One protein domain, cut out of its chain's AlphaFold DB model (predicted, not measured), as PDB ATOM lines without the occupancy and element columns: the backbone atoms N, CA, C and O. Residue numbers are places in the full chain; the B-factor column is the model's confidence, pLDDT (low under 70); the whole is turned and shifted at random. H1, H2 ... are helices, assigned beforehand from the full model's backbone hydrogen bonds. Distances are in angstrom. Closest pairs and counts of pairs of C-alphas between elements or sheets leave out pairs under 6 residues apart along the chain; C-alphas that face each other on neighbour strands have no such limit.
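AT A GLANCE: This is residues 13 to 175 of the 200 residues of an uncharacterized protein of Apolygus lucorum (UniProt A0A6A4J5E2). Five long helices stand side by side as an up-and-down bundle, each running against the one before it in the chain; H5, H4, H1, H3 and H2 follow one another round a rod. The printed part has 163 residues with five named helices, H1 to H5 in chain order: all helix, compact, radius of gyration of the C-alphas 16.7 A, spans 54 by 25 by 22 A.

IN THESE COORDINATES: Find C-alpha 142 at (-32.106, -10.172, -58.004); from there H5 runs 48.4 A to C-alpha 175 at (-53.136, 29.857, -40.660). H4 is residues 109 to 136, 41.0 A; H1 13 to 42, 42.8 A; H3 83 to 105, 33.9 A; H2 55 to 77, 32.8 A.

HOW THE PARTS SIT: Look at Ser 116 and Ala 158, the closest C-alphas of the hairpin H4 and H5, 4.0 A apart, where the helices touch at a shallow tilt of 17 degrees. H1 touches H3, closest C-alphas Gly 29 and Ser 92, 3.8 A. H1 and H5 are apart. Every O i to N i+4 pair is within hydrogen-bond range in H1, H2 and H5; 15 of 19 are in H3, 21 of 24 in H4.

THE WHOLE: The printed part has no cut. Residues 43 to 54 form the long link. You find pLDDT under 70 at residues 45 to 49, 80, 137 to 140 and 174 to 175.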
ATOM      1  N   ALA A  13     -16.480  -0.573 -63.974       74.50
ATOM      2  CA  ALA A  13     -17.706   0.222 -64.091       74.50
ATOM      3  C   ALA A  13     -18.810  -0.206 -63.100       74.50
ATOM      4  O   ALA A  13     -19.441   0.656 -62.489       74.50
ATOM      5  N   GLY A  14     -19.001  -1.514 -62.885       72.94
ATOM      6  CA  GLY A  14     -19.979  -2.028 -61.918       72.94
ATOM      7  C   GLY A  14     -19.604  -1.672 -60.478       72.94
ATOM      8  O   GLY A  14     -20.448  -1.240 -59.696       72.94
ATOM      9  N   CYS A  15     -18.311  -1.750 -60.152       78.56
ATOM     10  CA  CYS A  15     -17.806  -1.395 -58.828       78.56
ATOM     11  C   CYS A  15     -17.973   0.105 -58.516       78.56
ATOM     12  O   CYS A  15     -18.417   0.463 -57.423       78.56
ATOM     13  N   TYR A  16     -17.701   0.999 -59.477       82.69
ATOM     14  CA  TYR A  16     -17.944   2.438 -59.296       82.69
ATOM     15  C   TYR A  16     -19.435   2.780 -59.167       82.69
ATOM     16  O   TYR A  16     -19.785   3.657 -58.376       82.69
ATOM     17  N   ALA A  17     -20.313   2.088 -59.897       84.25
ATOM     18  CA  ALA A  17     -21.757   2.295 -59.800       84.25
ATOM     19  C   ALA A  17     -22.316   1.844 -58.436       84.25
ATOM     20  O   ALA A  17     -23.072   2.584 -57.801       84.25
ATOM     21  N   GLU A  18     -21.892   0.677 -57.936       83.44
ATOM     22  CA  GLU A  18     -22.233   0.197 -56.588       83.44
ATOM     23  C   GLU A  18     -21.712   1.143 -55.501       83.44
ATOM     24  O   GLU A  18     -22.439   1.481 -54.563       83.44
ATOM     25  N   LEU A  19     -20.478   1.636 -55.650       86.75
ATOM     26  CA  LEU A  19     -19.904   2.615 -54.730       86.75
ATOM     27  C   LEU A  19     -20.698   3.928 -54.735       86.75
ATOM     28  O   LEU A  19     -21.036   4.433 -53.667       86.75
ATOM     29  N   GLY A  20     -21.031   4.473 -55.907       87.56
ATOM     30  CA  GLY A  20     -21.825   5.702 -56.025       87.56
ATOM     31  C   GLY A  20     -23.212   5.564 -55.393       87.56
ATOM     32  O   GLY A  20     -23.662   6.443 -54.655       87.56
ATOM     33  N   SER A  21     -23.857   4.419 -55.609       88.00
ATOM     34  CA  SER A  21     -25.128   4.055 -54.981       88.00
ATOM     35  C   SER A  21     -25.022   3.988 -53.446       88.00
ATOM     36  O   SER A  21     -25.797   4.645 -52.735       88.00
ATOM     37  N   ALA A  22     -24.018   3.287 -52.913       88.94
ATOM     38  CA  ALA A  22     -23.796   3.180 -51.470       88.94
ATOM     39  C   ALA A  22     -23.459   4.538 -50.830       88.94
ATOM     40  O   ALA A  22     -24.007   4.875 -49.780       88.94
ATOM     41  N   LEU A  23     -22.623   5.351 -51.486       91.12
ATOM     42  CA  LEU A  23     -22.274   6.700 -51.033       91.12
ATOM     43  C   LEU A  23     -23.495   7.620 -50.999       91.12
ATOM     44  O   LEU A  23     -23.674   8.346 -50.025       91.12
ATOM     45  N   SER A  24     -24.362   7.567 -52.015       93.44
ATOM     46  CA  SER A  24     -25.597   8.363 -52.020       93.44
ATOM     47  C   SER A  24     -26.541   7.978 -50.871       93.44
ATOM     48  O   SER A  24     -27.111   8.855 -50.220       93.44
ATOM     49  N   SER A  25     -26.625   6.684 -50.544       92.31
ATOM     50  CA  SER A  25     -27.412   6.185 -49.409       92.31
ATOM     51  C   SER A  25     -26.797   6.605 -48.066       92.31
ATOM     52  O   SER A  25     -27.504   7.085 -47.178       92.31
ATOM     53  N   ALA A  26     -25.472   6.506 -47.927       91.62
ATOM     54  CA  ALA A  26     -24.755   6.962 -46.738       91.62
ATOM     55  C   ALA A  26     -24.922   8.473 -46.520       91.62
ATOM     56  O   ALA A  26     -25.173   8.909 -45.397       91.62
ATOM     57  N   ALA A  27     -24.836   9.268 -47.593       94.44
ATOM     58  CA  ALA A  27     -25.054  10.708 -47.548       94.44
ATOM     59  C   ALA A  27     -26.476  11.043 -47.079       94.44
ATOM     60  O   ALA A  27     -26.633  11.874 -46.185       94.44
ATOM     61  N   LEU A  28     -27.503  10.359 -47.604       94.88
ATOM     62  CA  LEU A  28     -28.879  10.501 -47.118       94.88
ATOM     63  C   LEU A  28     -28.970  10.205 -45.619       94.88
ATOM     64  O   LEU A  28     -29.507  11.022 -44.871       94.88
ATOM     65  N   GLY A  29     -28.436   9.067 -45.168       93.38
ATOM     66  CA  GLY A  29     -28.466   8.684 -43.756       93.38
ATOM     67  C   GLY A  29     -27.775   9.705 -42.853       93.38
ATOM     68  O   GLY A  29     -28.331  10.131 -41.844       93.38
ATOM     69  N   TYR A  30     -26.586  10.157 -43.244       95.06
ATOM     70  CA  TYR A  30     -25.813  11.128 -42.477       95.06
ATOM     71  C   TYR A  30     -26.503  12.496 -42.402       95.06
ATOM     72  O   TYR A  30     -26.680  13.044 -41.313       95.06
ATOM     73  N   VAL A  31     -26.943  13.035 -43.544       95.62
ATOM     74  CA  VAL A  31     -27.594  14.351 -43.606       95.62
ATOM     75  C   VAL A  31     -28.917  14.342 -42.841       95.62
ATOM     76  O   VAL A  31     -29.177  15.258 -42.064       95.62
ATOM     77  N   THR A  32     -29.737  13.302 -43.002       95.25
ATOM     78  CA  THR A  32     -31.021  13.206 -42.286       95.25
ATOM     79  C   THR A  32     -30.844  13.023 -40.788       95.25
ATOM     80  O   THR A  32     -31.586  13.633 -40.020       95.25
ATOM     81  N   LEU A  33     -29.825  12.282 -40.346       96.19
ATOM     82  CA  LEU A  33     -29.492  12.183 -38.929       96.19
ATOM     83  C   LEU A  33     -29.112  13.550 -38.343       96.19
ATOM     84  O   LEU A  33     -29.676  13.954 -37.325       96.19
ATOM     85  N   LEU A  34     -28.200  14.280 -38.997       96.31
ATOM     86  CA  LEU A  34     -27.783  15.612 -38.548       96.31
ATOM     87  C   LEU A  34     -28.951  16.597 -38.521       96.31
ATOM     88  O   LEU A  34     -29.134  17.303 -37.530       96.31
ATOM     89  N   LEU A  35     -29.768  16.619 -39.576       94.56
ATOM     90  CA  LEU A  35     -30.946  17.480 -39.636       94.56
ATOM     91  C   LEU A  35     -31.985  17.096 -38.583       94.56
ATOM     92  O   LEU A  35     -32.571  17.979 -37.967       94.56
ATOM     93  N   GLY A  36     -32.196  15.804 -38.334       93.12
ATOM     94  CA  GLY A  36     -33.121  15.333 -37.306       93.12
ATOM     95  C   GLY A  36     -32.681  15.789 -35.915       93.12
ATOM     96  O   GLY A  36     -33.481  16.339 -35.159       93.12
ATOM     97  N   ILE A  37     -31.391  15.646 -35.596       94.69
ATOM     98  CA  ILE A  37     -30.817  16.158 -34.343       94.69
ATOM     99  C   ILE A  37     -30.983  17.681 -34.270       94.69
ATOM    100  O   ILE A  37     -31.473  18.197 -33.267       94.69
ATOM    101  N   TYR A  38     -30.646  18.395 -35.345       93.75
ATOM    102  CA  TYR A  38     -30.770  19.848 -35.409       93.75
ATOM    103  C   TYR A  38     -32.211  20.327 -35.177       93.75
ATOM    104  O   TYR A  38     -32.439  21.213 -34.353       93.75
ATOM    105  N   VAL A  39     -33.201  19.733 -35.850       91.19
ATOM    106  CA  VAL A  39     -34.622  20.078 -35.676       91.19
ATOM    107  C   VAL A  39     -35.065  19.802 -34.243       91.19
ATOM    108  O   VAL A  39     -35.700  20.653 -33.626       91.19
ATOM    109  N   ARG A  40     -34.674  18.654 -33.680       89.88
ATOM    110  CA  ARG A  40     -35.012  18.284 -32.302       89.88
ATOM    111  C   ARG A  40     -34.418  19.238 -31.265       89.88
ATOM    112  O   ARG A  40     -35.059  19.482 -30.248       89.88
ATOM    113  N   CYS A  41     -33.216  19.758 -31.504       90.00
ATOM    114  CA  CYS A  41     -32.555  20.704 -30.604       90.00
ATOM    115  C   CYS A  41     -33.035  22.153 -30.784       90.00
ATOM    116  O   CYS A  41     -33.001  22.918 -29.826       90.00
ATOM    117  N   SER A  42     -33.456  22.542 -31.991       86.44
ATOM    118  CA  SER A  42     -33.818  23.932 -32.317       86.44
ATOM    119  C   SER A  42     -35.306  24.251 -32.162       86.44
ATOM    120  O   SER A  42     -35.668  25.421 -32.037       86.44
ATOM    121  N   ALA A  43     -36.190  23.250 -32.191       76.00
ATOM    122  CA  ALA A  43     -37.630  23.471 -32.179       76.00
ATOM    123  C   ALA A  43     -38.240  23.323 -30.777       76.00
ATOM    124  O   ALA A  43     -38.054  22.317 -30.096       76.00
ATOM    125  N   SER A  44     -39.064  24.301 -30.387       70.50
ATOM    126  CA  SER A  44     -40.017  24.117 -29.290       70.50
ATOM    127  C   SER A  44     -41.164  23.221 -29.768       70.50
ATOM    128  O   SER A  44     -41.646  23.391 -30.894       70.50
ATOM    129  N   ARG A  45     -41.578  22.240 -28.954       63.97
ATOM    130  CA  ARG A  45     -42.673  21.316 -29.300       63.97
ATOM    131  C   ARG A  45     -43.949  22.105 -29.613       63.97
ATOM    132  O   ARG A  45     -44.346  22.957 -28.825       63.97
ATOM    133  N   ARG A  46     -44.614  21.779 -30.726       59.09
ATOM    134  CA  ARG A  46     -46.028  22.134 -30.922       59.09
ATOM    135  C   ARG A  46     -46.893  21.145 -30.135       59.09
ATOM    136  O   ARG A  46     -46.607  19.950 -30.134       59.09
ATOM    137  N   GLU A  47     -47.945  21.637 -29.492       63.00
ATOM    138  CA  GLU A  47     -49.059  20.806 -29.021       63.00
ATOM    139  C   GLU A  47     -50.195  20.826 -30.055       63.00
ATOM    140  O   GLU A  47     -50.439  21.882 -30.644       63.00
ATOM    141  N   PRO A  48     -50.969  19.736 -30.210       58.28
ATOM    142  CA  PRO A  48     -50.561  18.331 -30.312       58.28
ATOM    143  C   PRO A  48     -49.995  18.003 -31.719       58.28
ATOM    144  O   PRO A  48     -50.198  18.777 -32.658       58.28
ATOM    145  N   PRO A  49     -49.286  16.869 -31.905       60.25
ATOM    146  CA  PRO A  49     -48.754  16.487 -33.210       60.25
ATOM    147  C   PRO A  49     -49.896  16.187 -34.186       60.25
ATOM    148  O   PRO A  49     -50.672  15.252 -33.987       60.25
ATOM    149  N   ILE A  50     -49.986  16.978 -35.252       71.00
ATOM    150  CA  ILE A  50     -50.851  16.690 -36.393       71.00
ATOM    151  C   ILE A  50     -49.981  15.947 -37.403       71.00
ATOM    152  O   ILE A  50     -48.989  16.497 -37.879       71.00
ATOM    153  N   LEU A  51     -50.337  14.693 -37.690       85.56
ATOM    154  CA  LEU A  51     -49.682  13.910 -38.736       85.56
ATOM    155  C   LEU A  51     -49.789  14.642 -40.073       85.56
ATOM    156  O   LEU A  51     -50.810  15.268 -40.377       85.56
ATOM    157  N   PHE A  52     -48.754  14.527 -40.894       89.44
ATOM    158  CA  PHE A  52     -48.808  15.070 -42.236       89.44
ATOM    159  C   PHE A  52     -49.851  14.338 -43.082       89.44
ATOM    160  O   PHE A  52     -50.066  13.132 -42.949       89.44
ATOM    161  N   THR A  53     -50.471  15.070 -44.011       87.94
ATOM    162  CA  THR A  53     -51.567  14.554 -44.858       87.94
ATOM    163  C   THR A  53     -51.197  13.267 -45.606       87.94
ATOM    164  O   THR A  53     -52.043  12.401 -45.811       87.94
ATOM    165  N   SER A  54     -49.929  13.109 -45.991       90.50
ATOM    166  CA  SER A  54     -49.432  11.945 -46.733       90.50
ATOM    167  C   SER A  54     -48.597  10.970 -45.892       90.50
ATOM    168  O   SER A  54     -47.868  10.144 -46.447       90.50
ATOM    169  N   HIS A  55     -48.729  11.002 -44.561       92.69
ATOM    170  CA  HIS A  55     -48.015  10.102 -43.646       92.69
ATOM    171  C   HIS A  55     -48.164   8.624 -44.034       92.69
ATOM    172  O   HIS A  55     -47.177   7.902 -44.152       92.69
ATOM    173  N   THR A  56     -49.390   8.167 -44.309       93.69
ATOM    174  CA  THR A  56     -49.649   6.761 -44.662       93.69
ATOM    175  C   THR A  56     -48.891   6.331 -45.917       93.69
ATOM    176  O   THR A  56     -48.257   5.276 -45.922       93.69
ATOM    177  N   ALA A  57     -48.892   7.165 -46.961       94.00
ATOM    178  CA  ALA A  57     -48.130   6.896 -48.177       94.00
ATOM    179  C   ALA A  57     -46.622   6.859 -47.885       94.00
ATOM    180  O   ALA A  57     -45.927   5.947 -48.341       94.00
ATOM    181  N   ARG A  58     -46.121   7.778 -47.049       93.88
ATOM    182  CA  ARG A  58     -44.715   7.798 -46.631       93.88
ATOM    183  C   ARG A  58     -44.300   6.530 -45.888       93.88
ATOM    184  O   ARG A  58     -43.211   6.014 -46.155       93.88
ATOM    185  N   CYS A  59     -45.146   6.023 -44.993       94.19
ATOM    186  CA  CYS A  59     -44.906   4.779 -44.260       94.19
ATOM    187  C   CYS A  59     -44.880   3.563 -45.185       94.19
ATOM    188  O   CYS A  59     -43.980   2.736 -45.062       94.19
ATOM    189  N   LEU A  60     -45.816   3.467 -46.134       95.31
ATOM    190  CA  LEU A  60     -45.838   2.367 -47.102       95.31
ATOM    191  C   LEU A  60     -44.587   2.374 -47.990       95.31
ATOM    192  O   LEU A  60     -43.956   1.335 -48.173       95.31
ATOM    193  N   LEU A  61     -44.178   3.547 -48.478       95.00
ATOM    194  CA  LEU A  61     -42.948   3.698 -49.258       95.00
ATOM    195  C   LEU A  61     -41.695   3.387 -48.425       95.00
ATOM    196  O   LEU A  61     -40.766   2.746 -48.910       95.00
ATOM    197  N   SER A  62     -41.673   3.798 -47.156       93.50
ATOM    198  CA  SER A  62     -40.598   3.463 -46.214       93.50
ATOM    199  C   SER A  62     -40.489   1.959 -45.959       93.50
ATOM    200  O   SER A  62     -39.386   1.408 -45.947       93.50
ATOM    201  N   LEU A  63     -41.626   1.285 -45.789       94.50
ATOM    202  CA  LEU A  63     -41.679  -0.159 -45.604       94.50
ATOM    203  C   LEU A  63     -41.209  -0.889 -46.870       94.50
ATOM    204  O   LEU A  63     -40.463  -1.860 -46.781       94.50
ATOM    205  N   ALA A  64     -41.572  -0.389 -48.051       93.75
ATOM    206  CA  ALA A  64     -41.064  -0.917 -49.312       93.75
ATOM    207  C   ALA A  64     -39.531  -0.763 -49.422       93.75
ATOM    208  O   ALA A  64     -38.851  -1.724 -49.781       93.75
ATOM    209  N   LEU A  65     -38.967   0.395 -49.040       90.56
ATOM    210  CA  LEU A  65     -37.506   0.580 -48.962       90.56
ATOM    211  C   LEU A  65     -36.850  -0.376 -47.962       90.56
ATOM    212  O   LEU A  65     -35.771  -0.895 -48.237       90.56
ATOM    213  N   PHE A  66     -37.494  -0.635 -46.823       92.38
ATOM    214  CA  PHE A  66     -36.989  -1.595 -45.843       92.38
ATOM    215  C   PHE A  66     -36.839  -2.993 -46.454       92.38
ATOM    216  O   PHE A  66     -35.784  -3.609 -46.313       92.38
ATOM    217  N   PHE A  67     -37.841  -3.469 -47.201       92.00
ATOM    218  CA  PHE A  67     -37.754  -4.757 -47.893       92.00
ATOM    219  C   PHE A  67     -36.656  -4.792 -48.959       92.00
ATOM    220  O   PHE A  67     -35.965  -5.803 -49.078       92.00
ATOM    221  N   VAL A  68     -36.434  -3.692 -49.686       90.81
ATOM    222  CA  VAL A  68     -35.302  -3.585 -50.621       90.81
ATOM    223  C   VAL A  68     -33.974  -3.751 -49.879       90.81
ATOM    224  O   VAL A  68     -33.145  -4.558 -50.291       90.81
ATOM    225  N   HIS A  69     -33.786  -3.059 -48.754       88.56
ATOM    226  CA  HIS A  69     -32.566  -3.186 -47.953       88.56
ATOM    227  C   HIS A  69     -32.402  -4.571 -47.310       88.56
ATOM    228  O   HIS A  69     -31.274  -5.045 -47.185       88.56
ATOM    229  N   LEU A  70     -33.495  -5.255 -46.948       89.25
ATOM    230  CA  LEU A  70     -33.442  -6.663 -46.540       89.25
ATOM    231  C   LEU A  70     -32.987  -7.570 -47.689       89.25
ATOM    232  O   LEU A  70     -32.191  -8.478 -47.461       89.25
ATOM    233  N   GLY A  71     -33.432  -7.304 -48.919       86.75
ATOM    234  CA  GLY A  71     -32.938  -7.990 -50.114       86.75
ATOM    235  C   GLY A  71     -31.439  -7.770 -50.330       86.75
ATOM    236  O   GLY A  71     -30.702  -8.727 -50.550       86.75
ATOM    237  N   GLU A  72     -30.958  -6.533 -50.170       84.19
ATOM    238  CA  GLU A  72     -29.519  -6.227 -50.227       84.19
ATOM    239  C   GLU A  72     -28.718  -6.920 -49.113       84.19
ATOM    240  O   GLU A  72     -27.573  -7.320 -49.329       84.19
ATOM    241  N   ALA A  73     -29.304  -7.086 -47.924       82.44
ATOM    242  CA  ALA A  73     -28.704  -7.858 -46.838       82.44
ATOM    243  C   ALA A  73     -28.694  -9.371 -47.137       82.44
ATOM    244  O   ALA A  73     -27.754 -10.065 -46.758       82.44
ATOM    245  N   GLY A  74     -29.694  -9.885 -47.857       84.06
ATOM    246  CA  GLY A  74     -29.683 -11.250 -48.387       84.06
ATOM    247  C   GLY A  74     -28.537 -11.470 -49.377       84.06
ATOM    248  O   GLY A  74     -27.772 -12.422 -49.228       84.06
ATOM    249  N   GLU A  75     -28.350 -10.536 -50.314       79.69
ATOM    250  CA  GLU A  75     -27.234 -10.545 -51.277       79.69
ATOM    251  C   GLU A  75     -25.864 -10.479 -50.590       79.69
ATOM    252  O   GLU A  75     -24.893 -11.089 -51.041       79.69
ATOM    253  N   LEU A  76     -25.775  -9.763 -49.469       81.25
ATOM    254  CA  LEU A  76     -24.583  -9.741 -48.632       81.25
ATOM    255  C   LEU A  76     -24.263 -11.129 -48.055       81.25
ATOM    256  O   LEU A  76     -23.119 -11.577 -48.136       81.25
ATOM    257  N   ILE A  77     -25.263 -11.817 -47.494       82.12
ATOM    258  CA  ILE A  77     -25.102 -13.166 -46.925       82.12
ATOM    259  C   ILE A  77     -24.731 -14.176 -48.018       82.12
ATOM    260  O   ILE A  77     -23.908 -15.058 -47.785       82.12
ATOM    261  N   ALA A  78     -25.278 -14.009 -49.223       80.00
ATOM    262  CA  ALA A  78     -24.944 -14.818 -50.393       80.00
ATOM    263  C   ALA A  78     -23.536 -14.535 -50.968       80.00
ATOM    264  O   ALA A  78     -23.115 -15.200 -51.912       80.00
ATOM    265  N   GLY A  79     -22.788 -13.570 -50.413       71.44
ATOM    266  CA  GLY A  79     -21.438 -13.205 -50.865       71.44
ATOM    267  C   GLY A  79     -21.411 -12.310 -52.108       71.44
ATOM    268  O   GLY A  79     -20.347 -12.069 -52.685       71.44
ATOM    269  N   GLY A  80     -22.569 -11.803 -52.516       69.12
ATOM    270  CA  GLY A  80     -22.730 -10.960 -53.687       69.12
ATOM    271  C   GLY A  80     -22.244  -9.530 -53.502       69.12
ATOM    272  O   GLY A  80     -21.639  -8.945 -54.401       69.12
ATOM    273  N   LYS A  81     -22.476  -8.978 -52.311       73.38
ATOM    274  CA  LYS A  81     -22.192  -7.580 -51.980       73.38
ATOM    275  C   LYS A  81     -21.145  -7.471 -50.876       73.38
ATOM    276  O   LYS A  81     -20.995  -8.353 -50.040       73.38
ATOM    277  N   SER A  82     -20.410  -6.363 -50.859       80.19
ATOM    278  CA  SER A  82     -19.484  -6.039 -49.769       80.19
ATOM    279  C   SER A  82     -20.236  -5.625 -48.501       80.19
ATOM    280  O   SER A  82     -21.160  -4.811 -48.569       80.19
ATOM    281  N   TRP A  83     -19.785  -6.119 -47.339       78.06
ATOM    282  CA  TRP A  83     -20.304  -5.740 -46.013       78.06
ATOM    283  C   TRP A  83     -20.326  -4.229 -45.820       78.06
ATOM    284  O   TRP A  83     -21.316  -3.678 -45.353       78.06
ATOM    285  N   PHE A  84     -19.268  -3.546 -46.256       80.88
ATOM    286  CA  PHE A  84     -19.152  -2.099 -46.124       80.88
ATOM    287  C   PHE A  84     -20.235  -1.350 -46.917       80.88
ATOM    288  O   PHE A  84     -20.926  -0.492 -46.369       80.88
ATOM    289  N   LEU A  85     -20.437  -1.718 -48.188       79.88
ATOM    290  CA  LEU A  85     -21.425  -1.077 -49.067       79.88
ATOM    291  C   LEU A  85     -22.865  -1.377 -48.625       79.88
ATOM    292  O   LEU A  85     -23.735  -0.500 -48.673       79.88
ATOM    293  N   ALA A  86     -23.115  -2.605 -48.164       80.56
ATOM    294  CA  ALA A  86     -24.409  -3.005 -47.625       80.56
ATOM    295  C   ALA A  86     -24.735  -2.248 -46.325       80.56
ATOM    296  O   ALA A  86     -25.824  -1.688 -46.205       80.56
ATOM    297  N   SER A  87     -23.785  -2.141 -45.386       83.50
ATOM    298  CA  SER A  87     -23.980  -1.395 -44.134       83.50
ATOM    299  C   SER A  87     -24.238   0.096 -44.368       83.50
ATOM    300  O   SER A  87     -25.127   0.662 -43.733       83.50
ATOM    301  N   MET A  88     -23.517   0.724 -45.304       81.44
ATOM    302  CA  MET A  88     -23.740   2.124 -45.697       81.44
ATOM    303  C   MET A  88     -25.160   2.375 -46.205       81.44
ATOM    304  O   MET A  88     -25.779   3.384 -45.864       81.44
ATOM    305  N   SER A  89     -25.685   1.439 -46.996       80.06
ATOM    306  CA  SER A  89     -27.036   1.532 -47.550       80.06
ATOM    307  C   SER A  89     -28.097   1.287 -46.476       80.06
ATOM    308  O   SER A  89     -29.030   2.077 -46.343       80.06
ATOM    309  N   PHE A  90     -27.911   0.251 -45.652       85.19
ATOM    310  CA  PHE A  90     -28.850  -0.143 -44.600       85.19
ATOM    311  C   PHE A  90     -28.986   0.910 -43.490       85.19
ATOM    312  O   PHE A  90     -30.087   1.158 -43.005       85.19
ATOM    313  N   PHE A  91     -27.889   1.577 -43.114       88.38
ATOM    314  CA  PHE A  91     -27.894   2.620 -42.080       88.38
ATOM    315  C   PHE A  91     -28.781   3.822 -42.435       88.38
ATOM    316  O   PHE A  91     -29.294   4.504 -41.547       88.38
ATOM    317  N   SER A  92     -28.989   4.078 -43.729       90.25
ATOM    318  CA  SER A  92     -29.808   5.203 -44.176       90.25
ATOM    319  C   SER A  92     -31.263   5.090 -43.717       90.25
ATOM    320  O   SER A  92     -31.846   6.095 -43.317       90.25
ATOM    321  N   TRP A  93     -31.824   3.873 -43.686       93.31
ATOM    322  CA  TRP A  93     -33.231   3.627 -43.370       93.31
ATOM    323  C   TRP A  93     -33.663   4.098 -41.967       93.31
ATOM    324  O   TRP A  93     -34.601   4.898 -41.877       93.31
ATOM    325  N   PRO A  94     -33.014   3.691 -40.857       93.31
ATOM    326  CA  PRO A  94     -33.412   4.173 -39.534       93.31
ATOM    327  C   PRO A  94     -33.214   5.688 -39.381       93.31
ATOM    328  O   PRO A  94     -34.033   6.346 -38.737       93.31
ATOM    329  N   ALA A  95     -32.178   6.264 -40.004       93.62
ATOM    330  CA  ALA A  95     -31.913   7.702 -39.950       93.62
ATOM    331  C   ALA A  95     -33.022   8.524 -40.629       93.62
ATOM    332  O   ALA A  95     -33.512   9.495 -40.047       93.62
ATOM    333  N   VAL A  96     -33.491   8.099 -41.808       93.81
ATOM    334  CA  VAL A  96     -34.602   8.780 -42.490       93.81
ATOM    335  C   VAL A  96     -35.934   8.626 -41.758       93.81
ATOM    336  O   VAL A  96     -36.725   9.567 -41.773       93.81
ATOM    337  N   GLN A  97     -36.178   7.496 -41.079       94.56
ATOM    338  CA  GLN A  97     -37.378   7.338 -40.241       94.56
ATOM    339  C   GLN A  97     -37.347   8.286 -39.048       94.56
ATOM    340  O   GLN A  97     -38.313   9.005 -38.795       94.56
ATOM    341  N   PHE A  98     -36.213   8.328 -38.346       94.75
ATOM    342  CA  PHE A  98     -36.006   9.249 -37.238       94.75
ATOM    343  C   PHE A  98     -36.217  10.705 -37.671       94.75
ATOM    344  O   PHE A  98     -36.932  11.450 -36.998       94.75
ATOM    345  N   PHE A  99     -35.632  11.103 -38.803       95.06
ATOM    346  CA  PHE A  99     -35.785  12.445 -39.351       95.06
ATOM    347  C   PHE A  99     -37.240  12.774 -39.697       95.06
ATOM    348  O   PHE A  99     -37.738  13.805 -39.249       95.06
ATOM    349  N   TYR A 100     -37.926  11.907 -40.450       94.44
ATOM    350  CA  TYR A 100     -39.300  12.158 -40.889       94.44
ATOM    351  C   TYR A 100     -40.239  12.342 -39.691       94.44
ATOM    352  O   TYR A 100     -40.927  13.358 -39.601       94.44
ATOM    353  N   LEU A 101     -40.180  11.424 -38.718       92.38
ATOM    354  CA  LEU A 101     -40.974  11.516 -37.489       92.38
ATOM    355  C   LEU A 101     -40.633  12.769 -36.680       92.38
ATOM    356  O   LEU A 101     -41.516  13.411 -36.122       92.38
ATOM    357  N   THR A 102     -39.354  13.147 -36.623       92.06
ATOM    358  CA  THR A 102     -38.933  14.375 -35.939       92.06
ATOM    359  C   THR A 102     -39.554  15.598 -36.614       92.06
ATOM    360  O   THR A 102     -40.183  16.421 -35.953       92.06
ATOM    361  N   VAL A 103     -39.426  15.716 -37.932       92.06
ATOM    362  CA  VAL A 103     -39.972  16.846 -38.689       92.06
ATOM    363  C   VAL A 103     -41.494  16.932 -38.581       92.06
ATOM    364  O   VAL A 103     -42.028  18.038 -38.470       92.06
ATOM    365  N   GLU A 104     -42.176  15.790 -38.564       91.12
ATOM    366  CA  GLU A 104     -43.621  15.706 -38.371       91.12
ATOM    367  C   GLU A 104     -44.041  16.154 -36.967       91.12
ATOM    368  O   GLU A 104     -44.855  17.066 -36.830       91.12
ATOM    369  N   VAL A 105     -43.408  15.618 -35.919       89.50
ATOM    370  CA  VAL A 105     -43.689  15.992 -34.520       89.50
ATOM    371  C   VAL A 105     -43.472  17.486 -34.270       89.50
ATOM    372  O   VAL A 105     -44.228  18.106 -33.520       89.50
ATOM    373  N   PHE A 106     -42.450  18.084 -34.885       88.00
ATOM    374  CA  PHE A 106     -42.155  19.511 -34.729       88.00
ATOM    375  C   PHE A 106     -42.861  20.408 -35.761       88.00
ATOM    376  O   PHE A 106     -42.719  21.634 -35.692       88.00
ATOM    377  N   GLY A 107     -43.623  19.837 -36.699       87.31
ATOM    378  CA  GLY A 107     -44.363  20.576 -37.724       87.31
ATOM    379  C   GLY A 107     -43.464  21.458 -38.594       87.31
ATOM    380  O   GLY A 107     -43.748  22.644 -38.771       87.31
ATOM    381  N   LYS A 108     -42.346  20.911 -39.092       88.94
ATOM    382  CA  LYS A 108     -41.350  21.649 -39.895       88.94
ATOM    383  C   LYS A 108     -41.245  21.128 -41.340       88.94
ATOM    384  O   LYS A 108     -40.158  20.721 -41.760       88.94
ATOM    385  N   PRO A 109     -42.333  21.150 -42.133       90.56
ATOM    386  CA  PRO A 109     -42.377  20.515 -43.453       90.56
ATOM    387  C   PRO A 109     -41.317  21.044 -44.434       90.56
ATOM    388  O   PRO A 109     -40.950  20.332 -45.362       90.56
ATOM    389  N   GLN A 110     -40.759  22.243 -44.222       90.81
ATOM    390  CA  GLN A 110     -39.702  22.804 -45.070       90.81
ATOM    391  C   GLN A 110     -38.448  21.925 -45.182       90.81
ATOM    392  O   GLN A 110     -37.768  21.965 -46.204       90.81
ATOM    393  N   TYR A 111     -38.142  21.103 -44.171       92.19
ATOM    394  CA  TYR A 111     -36.981  20.212 -44.241       92.19
ATOM    395  C   TYR A 111     -37.215  19.010 -45.170       92.19
ATOM    396  O   TYR A 111     -36.242  18.394 -45.602       92.19
ATOM    397  N   LEU A 112     -38.468  18.714 -45.544       93.88
ATOM    398  CA  LEU A 112     -38.794  17.654 -46.505       93.88
ATOM    399  C   LEU A 112     -38.303  17.977 -47.924       93.88
ATOM    400  O   LEU A 112     -38.064  17.066 -48.710       93.88
ATOM    401  N   ALA A 113     -38.074  19.253 -48.255       94.50
ATOM    402  CA  ALA A 113     -37.452  19.625 -49.526       94.50
ATOM    403  C   ALA A 113     -36.025  19.057 -49.649       94.50
ATOM    404  O   ALA A 113     -35.618  18.604 -50.721       94.50
ATOM    405  N   VAL A 114     -35.279  19.024 -48.537       93.56
ATOM    406  CA  VAL A 114     -33.918  18.475 -48.506       93.56
ATOM    407  C   VAL A 114     -33.946  16.960 -48.689       93.56
ATOM    408  O   VAL A 114     -33.175  16.431 -49.488       93.56
ATOM    409  N   THR A 115     -34.851  16.251 -48.005       93.88
ATOM    410  CA  THR A 115     -34.974  14.800 -48.207       93.88
ATOM    411  C   THR A 115     -35.487  14.451 -49.585       93.88
ATOM    412  O   THR A 115     -34.945  13.529 -50.186       93.88
ATOM    413  N   SER A 116     -36.437  15.212 -50.129       95.94
ATOM    414  CA  SER A 116     -36.912  15.039 -51.502       95.94
ATOM    415  C   SER A 116     -35.749  15.073 -52.497       95.94
ATOM    416  O   SER A 116     -35.569  14.128 -53.265       95.94
ATOM    417  N   PHE A 117     -34.877  16.083 -52.409       96.44
ATOM    418  CA  PHE A 117     -33.685  16.167 -53.257       96.44
ATOM    419  C   PHE A 117     -32.732  14.975 -53.070       96.44
ATOM    420  O   PHE A 117     -32.280  14.386 -54.051       96.44
ATOM    421  N   LEU A 118     -32.448  14.573 -51.828       95.06
ATOM    422  CA  LEU A 118     -31.560  13.436 -51.557       95.06
ATOM    423  C   LEU A 118     -32.124  12.114 -52.101       95.06
ATOM    424  O   LEU A 118     -31.376  11.309 -52.656       95.06
ATOM    425  N   TYR A 119     -33.438  11.905 -52.007       95.88
ATOM    426  CA  TYR A 119     -34.097  10.744 -52.602       95.88
ATOM    427  C   TYR A 119     -34.085  10.778 -54.136       95.88
ATOM    428  O   TYR A 119     -33.948   9.717 -54.741       95.88
ATOM    429  N   LEU A 120     -34.138  11.951 -54.784       96.44
ATOM    430  CA  LEU A 120     -33.917  12.054 -56.235       96.44
ATOM    431  C   LEU A 120     -32.504  11.608 -56.623       96.44
ATOM    432  O   LEU A 120     -32.340  10.867 -57.592       96.44
ATOM    433  N   VAL A 121     -31.490  12.026 -55.856       95.75
ATOM    434  CA  VAL A 121     -30.091  11.629 -56.086       95.75
ATOM    435  C   VAL A 121     -29.918  10.118 -55.930       95.75
ATOM    436  O   VAL A 121     -29.244   9.500 -56.751       95.75
ATOM    437  N   ILE A 122     -30.558   9.507 -54.930       94.00
ATOM    438  CA  ILE A 122     -30.542   8.047 -54.753       94.00
ATOM    439  C   ILE A 122     -31.291   7.343 -55.880       94.00
ATOM    440  O   ILE A 122     -30.796   6.360 -56.425       94.00
ATOM    441  N   GLY A 123     -32.467   7.846 -56.257       93.75
ATOM    442  CA  GLY A 123     -33.232   7.303 -57.376       93.75
ATOM    443  C   GLY A 123     -32.391   7.265 -58.650       93.75
ATOM    444  O   GLY A 123     -32.327   6.234 -59.327       93.75
ATOM    445  N   PHE A 124     -31.663   8.353 -58.909       94.38
ATOM    446  CA  PHE A 124     -30.757   8.470 -60.042       94.38
ATOM    447  C   PHE A 124     -29.547   7.534 -59.935       94.38
ATOM    448  O   PHE A 124     -29.278   6.794 -60.876       94.38
ATOM    449  N   SER A 125     -28.837   7.507 -58.800       92.50
ATOM    450  CA  SER A 125     -27.653   6.649 -58.624       92.50
ATOM    451  C   SER A 125     -28.000   5.160 -58.750       92.50
ATOM    452  O   SER A 125     -27.261   4.401 -59.378       92.50
ATOM    453  N   ARG A 126     -29.168   4.754 -58.241       89.69
ATOM    454  CA  ARG A 126     -29.720   3.400 -58.395       89.69
ATOM    455  C   ARG A 126     -30.154   3.107 -59.828       89.69
ATOM    456  O   ARG A 126     -29.988   1.978 -60.275       89.69
ATOM    457  N   GLY A 127     -30.650   4.106 -60.558       89.31
ATOM    458  CA  GLY A 127     -30.943   3.998 -61.989       89.31
ATOM    459  C   GLY A 127     -29.682   3.829 -62.844       89.31
ATOM    460  O   GLY A 127     -29.659   2.999 -63.747       89.31
ATOM    461  N   VAL A 128     -28.603   4.549 -62.523       88.38
ATOM    462  CA  VAL A 128     -27.289   4.360 -63.164       88.38
ATOM    463  C   VAL A 128     -26.747   2.962 -62.870       88.38
ATOM    464  O   VAL A 128     -26.294   2.280 -63.784       88.38
ATOM    465  N   LEU A 129     -26.844   2.503 -61.617       86.44
ATOM    466  CA  LEU A 129     -26.483   1.133 -61.254       86.44
ATOM    467  C   LEU A 129     -27.312   0.109 -62.039       86.44
ATOM    468  O   LEU A 129     -26.741  -0.818 -62.597       86.44
ATOM    469  N   LEU A 130     -28.629   0.302 -62.144       87.75
ATOM    470  CA  LEU A 130     -29.506  -0.554 -62.944       87.75
ATOM    471  C   LEU A 130     -29.055  -0.626 -64.408       87.75
ATOM    472  O   LEU A 130     -28.957  -1.719 -64.955       87.75
ATOM    473  N   TYR A 131     -28.751   0.519 -65.023       84.62
ATOM    474  CA  TYR A 131     -28.270   0.579 -66.403       84.62
ATOM    475  C   TYR A 131     -26.985  -0.240 -66.591       84.62
ATOM    476  O   TYR A 131     -26.885  -1.026 -67.529       84.62
ATOM    477  N   VAL A 132     -26.029  -0.109 -65.665       83.25
ATOM    478  CA  VAL A 132     -24.775  -0.876 -65.697       83.25
ATOM    479  C   VAL A 132     -25.018  -2.369 -65.459       83.25
ATOM    480  O   VAL A 132     -24.390  -3.196 -66.114       83.25
ATOM    481  N   LEU A 133     -25.932  -2.732 -64.554       79.94
ATOM    482  CA  LEU A 133     -26.246  -4.132 -64.258       79.94
ATOM    483  C   LEU A 133     -26.939  -4.833 -65.429       79.94
ATOM    484  O   LEU A 133     -26.610  -5.981 -65.687       79.94
ATOM    485  N   ILE A 134     -27.845  -4.160 -66.149       82.88
ATOM    486  CA  ILE A 134     -28.512  -4.723 -67.339       82.88
ATOM    487  C   ILE A 134     -27.501  -5.034 -68.454       82.88
ATOM    488  O   ILE A 134     -27.677  -6.002 -69.187       82.88
ATOM    489  N   ASP A 135     -26.449  -4.223 -68.582       77.62
ATOM    490  CA  ASP A 135     -25.394  -4.421 -69.585       77.62
ATOM    491  C   ASP A 135     -24.414  -5.548 -69.199       77.62
ATOM    492  O   ASP A 135     -23.832  -6.202 -70.062       77.62
ATOM    493  N   GLN A 136     -24.226  -5.795 -67.897       72.25
ATOM    494  CA  GLN A 136     -23.188  -6.698 -67.381       72.25
ATOM    495  C   GLN A 136     -23.704  -8.052 -66.881       72.25
ATOM    496  O   GLN A 136     -22.930  -9.011 -66.824       72.25
ATOM    497  N   ILE A 137     -24.967  -8.140 -66.466       67.88
ATOM    498  CA  ILE A 137     -25.562  -9.307 -65.808       67.88
ATOM    499  C   ILE A 137     -26.944  -9.571 -66.421       67.88
ATOM    500  O   ILE A 137     -27.646  -8.653 -66.833       67.88
ATOM    501  N   ASP A 138     -27.345 -10.843 -66.472       60.69
ATOM    502  CA  ASP A 138     -28.687 -11.234 -66.910       60.69
ATOM    503  C   ASP A 138     -29.777 -10.567 -66.042       60.69
ATOM    504  O   ASP A 138     -29.663 -10.460 -64.817       60.69
ATOM    505  N   VAL A 139     -30.868 -10.142 -66.683       61.81
ATOM    506  CA  VAL A 139     -32.002  -9.417 -66.079       61.81
ATOM    507  C   VAL A 139     -32.693 -10.249 -64.991       61.81
ATOM    508  O   VAL A 139     -33.378  -9.705 -64.129       61.81
ATOM    509  N   THR A 140     -32.479 -11.566 -64.999       60.06
ATOM    510  CA  THR A 140     -32.971 -12.517 -63.992       60.06
ATOM    511  C   THR A 140     -32.303 -12.366 -62.620       60.06
ATOM    512  O   THR A 140     -32.789 -12.928 -61.634       60.06
ATOM    513  N   HIS A 141     -31.210 -11.604 -62.520       75.50
ATOM    514  CA  HIS A 141     -30.491 -11.424 -61.267       75.50
ATOM    515  C   HIS A 141     -31.237 -10.498 -60.297       75.50
ATOM    516  O   HIS A 141     -31.645  -9.386 -60.641       75.50
ATOM    517  N   ILE A 142     -31.353 -10.910 -59.032       80.94
ATOM    518  CA  ILE A 142     -32.106 -10.172 -58.004       80.94
ATOM    519  C   ILE A 142     -31.592  -8.735 -57.802       80.94
ATOM    520  O   ILE A 142     -32.380  -7.829 -57.539       80.94
ATOM    521  N   ALA A 143     -30.294  -8.496 -58.013       78.44
ATOM    522  CA  ALA A 143     -29.680  -7.167 -57.959       78.44
ATOM    523  C   ALA A 143     -30.313  -6.158 -58.942       78.44
ATOM    524  O   ALA A 143     -30.504  -4.995 -58.581       78.44
ATOM    525  N   VAL A 144     -30.703  -6.598 -60.146       82.88
ATOM    526  CA  VAL A 144     -31.382  -5.768 -61.163       82.88
ATOM    527  C   VAL A 144     -32.755  -5.334 -60.648       82.88
ATOM    528  O   VAL A 144     -33.112  -4.151 -60.683       82.88
ATOM    529  N   HIS A 145     -33.513  -6.276 -60.086       86.88
ATOM    530  CA  HIS A 145     -34.814  -5.987 -59.491       86.88
ATOM    531  C   HIS A 145     -34.692  -5.060 -58.279       86.88
ATOM    532  O   HIS A 145     -35.417  -4.069 -58.199       86.88
ATOM    533  N   LEU A 146     -33.743  -5.313 -57.374       87.31
ATOM    534  CA  LEU A 146     -33.503  -4.463 -56.205       87.31
ATOM    535  C   LEU A 146     -33.108  -3.036 -56.606       87.31
ATOM    536  O   LEU A 146     -33.638  -2.087 -56.031       87.31
ATOM    537  N   ALA A 147     -32.244  -2.863 -57.613       87.50
ATOM    538  CA  ALA A 147     -31.879  -1.542 -58.131       87.50
ATOM    539  C   ALA A 147     -33.090  -0.812 -58.738       87.50
ATOM    540  O   ALA A 147     -33.304   0.369 -58.448       87.50
ATOM    541  N   THR A 148     -33.927  -1.527 -59.497       90.31
ATOM    542  CA  THR A 148     -35.168  -0.991 -60.084       90.31
ATOM    543  C   THR A 148     -36.152  -0.543 -59.008       90.31
ATOM    544  O   THR A 148     -36.594   0.608 -59.012       90.31
ATOM    545  N   PHE A 149     -36.472  -1.422 -58.052       92.31
ATOM    546  CA  PHE A 149     -37.390  -1.103 -56.961       92.31
ATOM    547  C   PHE A 149     -36.850   0.035 -56.098       92.31
ATOM    548  O   PHE A 149     -37.593   0.964 -55.794       92.31
ATOM    549  N   CYS A 150     -35.557   0.023 -55.757       92.56
ATOM    550  CA  CYS A 150     -34.940   1.104 -54.994       92.56
ATOM    551  C   CYS A 150     -35.072   2.446 -55.720       92.56
ATOM    552  O   CYS A 150     -35.469   3.436 -55.104       92.56
ATOM    553  N   SER A 151     -34.787   2.475 -57.028       94.56
ATOM    554  CA  SER A 151     -34.899   3.688 -57.839       94.56
ATOM    555  C   SER A 151     -36.336   4.212 -57.864       94.56
ATOM    556  O   SER A 151     -36.588   5.357 -57.484       94.56
ATOM    557  N   PHE A 152     -37.294   3.346 -58.208       95.12
ATOM    558  CA  PHE A 152     -38.710   3.699 -58.281       95.12
ATOM    559  C   PHE A 152     -39.255   4.195 -56.938       95.12
ATOM    560  O   PHE A 152     -39.888   5.251 -56.872       95.12
ATOM    561  N   ILE A 153     -38.977   3.471 -55.850       95.50
ATOM    562  CA  ILE A 153     -39.457   3.851 -54.521       95.50
ATOM    563  C   ILE A 153     -38.800   5.162 -54.073       95.50
ATOM    564  O   ILE A 153     -39.485   6.000 -53.494       95.50
ATOM    565  N   SER A 154     -37.519   5.391 -54.380       95.81
ATOM    566  CA  SER A 154     -36.841   6.655 -54.053       95.81
ATOM    567  C   SER A 154     -37.498   7.845 -54.755       95.81
ATOM    568  O   SER A 154     -37.784   8.847 -54.104       95.81
ATOM    569  N   TYR A 155     -37.846   7.721 -56.040       96.56
ATOM    570  CA  TYR A 155     -38.637   8.746 -56.730       96.56
ATOM    571  C   TYR A 155     -40.028   8.924 -56.110       96.56
ATOM    572  O   TYR A 155     -40.466  10.056 -55.906       96.56
ATOM    573  N   GLY A 156     -40.699   7.828 -55.747       96.69
ATOM    574  CA  GLY A 156     -41.991   7.872 -55.057       96.69
ATOM    575  C   GLY A 156     -41.921   8.615 -53.721       96.69
ATOM    576  O   GLY A 156     -42.774   9.454 -53.434       96.69
ATOM    577  N   VAL A 157     -40.876   8.374 -52.926       96.19
ATOM    578  CA  VAL A 157     -40.628   9.097 -51.673       96.19
ATOM    579  C   VAL A 157     -40.326  10.566 -51.938       96.19
ATOM    580  O   VAL A 157     -40.899  11.417 -51.265       96.19
ATOM    581  N   ALA A 158     -39.480  10.876 -52.922       96.88
ATOM    582  CA  ALA A 158     -39.144  12.254 -53.259       96.88
ATOM    583  C   ALA A 158     -40.385  13.071 -53.641       96.88
ATOM    584  O   ALA A 158     -40.555  14.196 -53.165       96.88
ATOM    585  N   LEU A 159     -41.268  12.490 -54.459       96.81
ATOM    586  CA  LEU A 159     -42.538  13.102 -54.839       96.81
ATOM    587  C   LEU A 159     -43.479  13.232 -53.644       96.81
ATOM    588  O   LEU A 159     -44.079  14.289 -53.467       96.81
ATOM    589  N   ASN A 160     -43.587  12.197 -52.807       96.62
ATOM    590  CA  ASN A 160     -44.410  12.258 -51.605       96.62
ATOM    591  C   ASN A 160     -43.948  13.384 -50.672       96.62
ATOM    592  O   ASN A 160     -44.772  14.205 -50.287       96.62
ATOM    593  N   ASP A 161     -42.649  13.457 -50.366       95.19
ATOM    594  CA  ASP A 161     -42.048  14.495 -49.515       95.19
ATOM    595  C   ASP A 161     -42.285  15.903 -50.094       95.19
ATOM    596  O   ASP A 161     -42.607  16.834 -49.354       95.19
ATOM    597  N   LEU A 162     -42.188  16.060 -51.422       95.50
ATOM    598  CA  LEU A 162     -42.465  17.327 -52.105       95.50
ATOM    599  C   LEU A 162     -43.944  17.725 -52.001       95.50
ATOM    600  O   LEU A 162     -44.253  18.879 -51.705       95.50
ATOM    601  N   VAL A 163     -44.864  16.779 -52.207       95.00
ATOM    602  CA  VAL A 163     -46.309  17.015 -52.060       95.00
ATOM    603  C   VAL A 163     -46.648  17.381 -50.616       95.00
ATOM    604  O   VAL A 163     -47.378  18.350 -50.403       95.00
ATOM    605  N   THR A 164     -46.081  16.678 -49.630       93.12
ATOM    606  CA  THR A 164     -46.253  17.013 -48.209       93.12
ATOM    607  C   THR A 164     -45.773  18.425 -47.919       93.12
ATOM    608  O   THR A 164     -46.488  19.203 -47.291       93.12
ATOM    609  N   PHE A 165     -44.574  18.770 -48.394       93.56
ATOM    610  CA  PHE A 165     -44.002  20.098 -48.219       93.56
ATOM    611  C   PHE A 165     -44.939  21.187 -48.753       93.56
ATOM    612  O   PHE A 165     -45.220  22.151 -48.043       93.56
ATOM    613  N   ILE A 166     -45.464  21.008 -49.969       93.00
ATOM    614  CA  ILE A 166     -46.375  21.964 -50.602       93.00
ATOM    615  C   ILE A 166     -47.680  22.078 -49.801       93.00
ATOM    616  O   ILE A 166     -48.087  23.183 -49.445       93.00
ATOM    617  N   GLN A 167     -48.323  20.954 -49.477       91.56
ATOM    618  CA  GLN A 167     -49.613  20.939 -48.777       91.56
ATOM    619  C   GLN A 167     -49.523  21.561 -47.380       91.56
ATOM    620  O   GLN A 167     -50.328  22.425 -47.027       91.56
ATOM    621  N   GLU A 168     -48.538  21.153 -46.584       88.69
ATOM    622  CA  GLU A 168     -48.363  21.650 -45.217       88.69
ATOM    623  C   GLU A 168     -47.801  23.084 -45.199       88.69
ATOM    624  O   GLU A 168     -48.117  23.874 -44.301       88.69
ATOM    625  N   GLY A 169     -47.027  23.461 -46.226       82.62
ATOM    626  CA  GLY A 169     -46.589  24.834 -46.466       82.62
ATOM    627  C   GLY A 169     -47.764  25.780 -46.725       82.62
ATOM    628  O   GLY A 169     -47.859  26.825 -46.079       82.62
ATOM    629  N   PHE A 170     -48.707  25.386 -47.588       82.12
ATOM    630  CA  PHE A 170     -49.929  26.161 -47.837       82.12
ATOM    631  C   PHE A 170     -50.811  26.284 -46.593       82.12
ATOM    632  O   PHE A 170     -51.271  27.386 -46.288       82.12
ATOM    633  N   LYS A 171     -51.005  25.202 -45.827       81.19
ATOM    634  CA  LYS A 171     -51.760  25.261 -44.560       81.19
ATOM    635  C   LYS A 171     -51.130  26.229 -43.563       81.19
ATOM    636  O   LYS A 171     -51.837  27.020 -42.947       81.19
ATOM    637  N   SER A 172     -49.803  26.197 -43.436       74.50
ATOM    638  CA  SER A 172     -49.073  27.094 -42.534       74.50
ATOM    639  C   SER A 172     -49.205  28.559 -42.961       74.50
ATOM    640  O   SER A 172     -49.383  29.423 -42.109       74.50
ATOM    641  N   ALA A 173     -49.164  28.848 -44.267       72.50
ATOM    642  CA  ALA A 173     -49.376  30.200 -44.786       72.50
ATOM    643  C   ALA A 173     -50.816  30.694 -44.556       72.50
ATOM    644  O   ALA A 173     -51.016  31.851 -44.192       72.50
ATOM    645  N   HIS A 174     -51.811  29.816 -44.712       66.75
ATOM    646  CA  HIS A 174     -53.214  30.173 -44.506       66.75
ATOM    647  C   HIS A 174     -53.536  30.436 -43.028       66.75
ATOM    648  O   HIS A 174     -54.159  31.443 -42.715       66.75
ATOM    649  N   GLN A 175     -53.005  29.625 -42.107       62.12
ATOM    650  CA  GLN A 175     -53.136  29.857 -40.660       62.12
ATOM    651  C   GLN A 175     -52.472  31.164 -40.195       62.12
ATOM    652  O   GLN A 175     -52.932  31.779 -39.239       62.12
TER     653      GLN A 175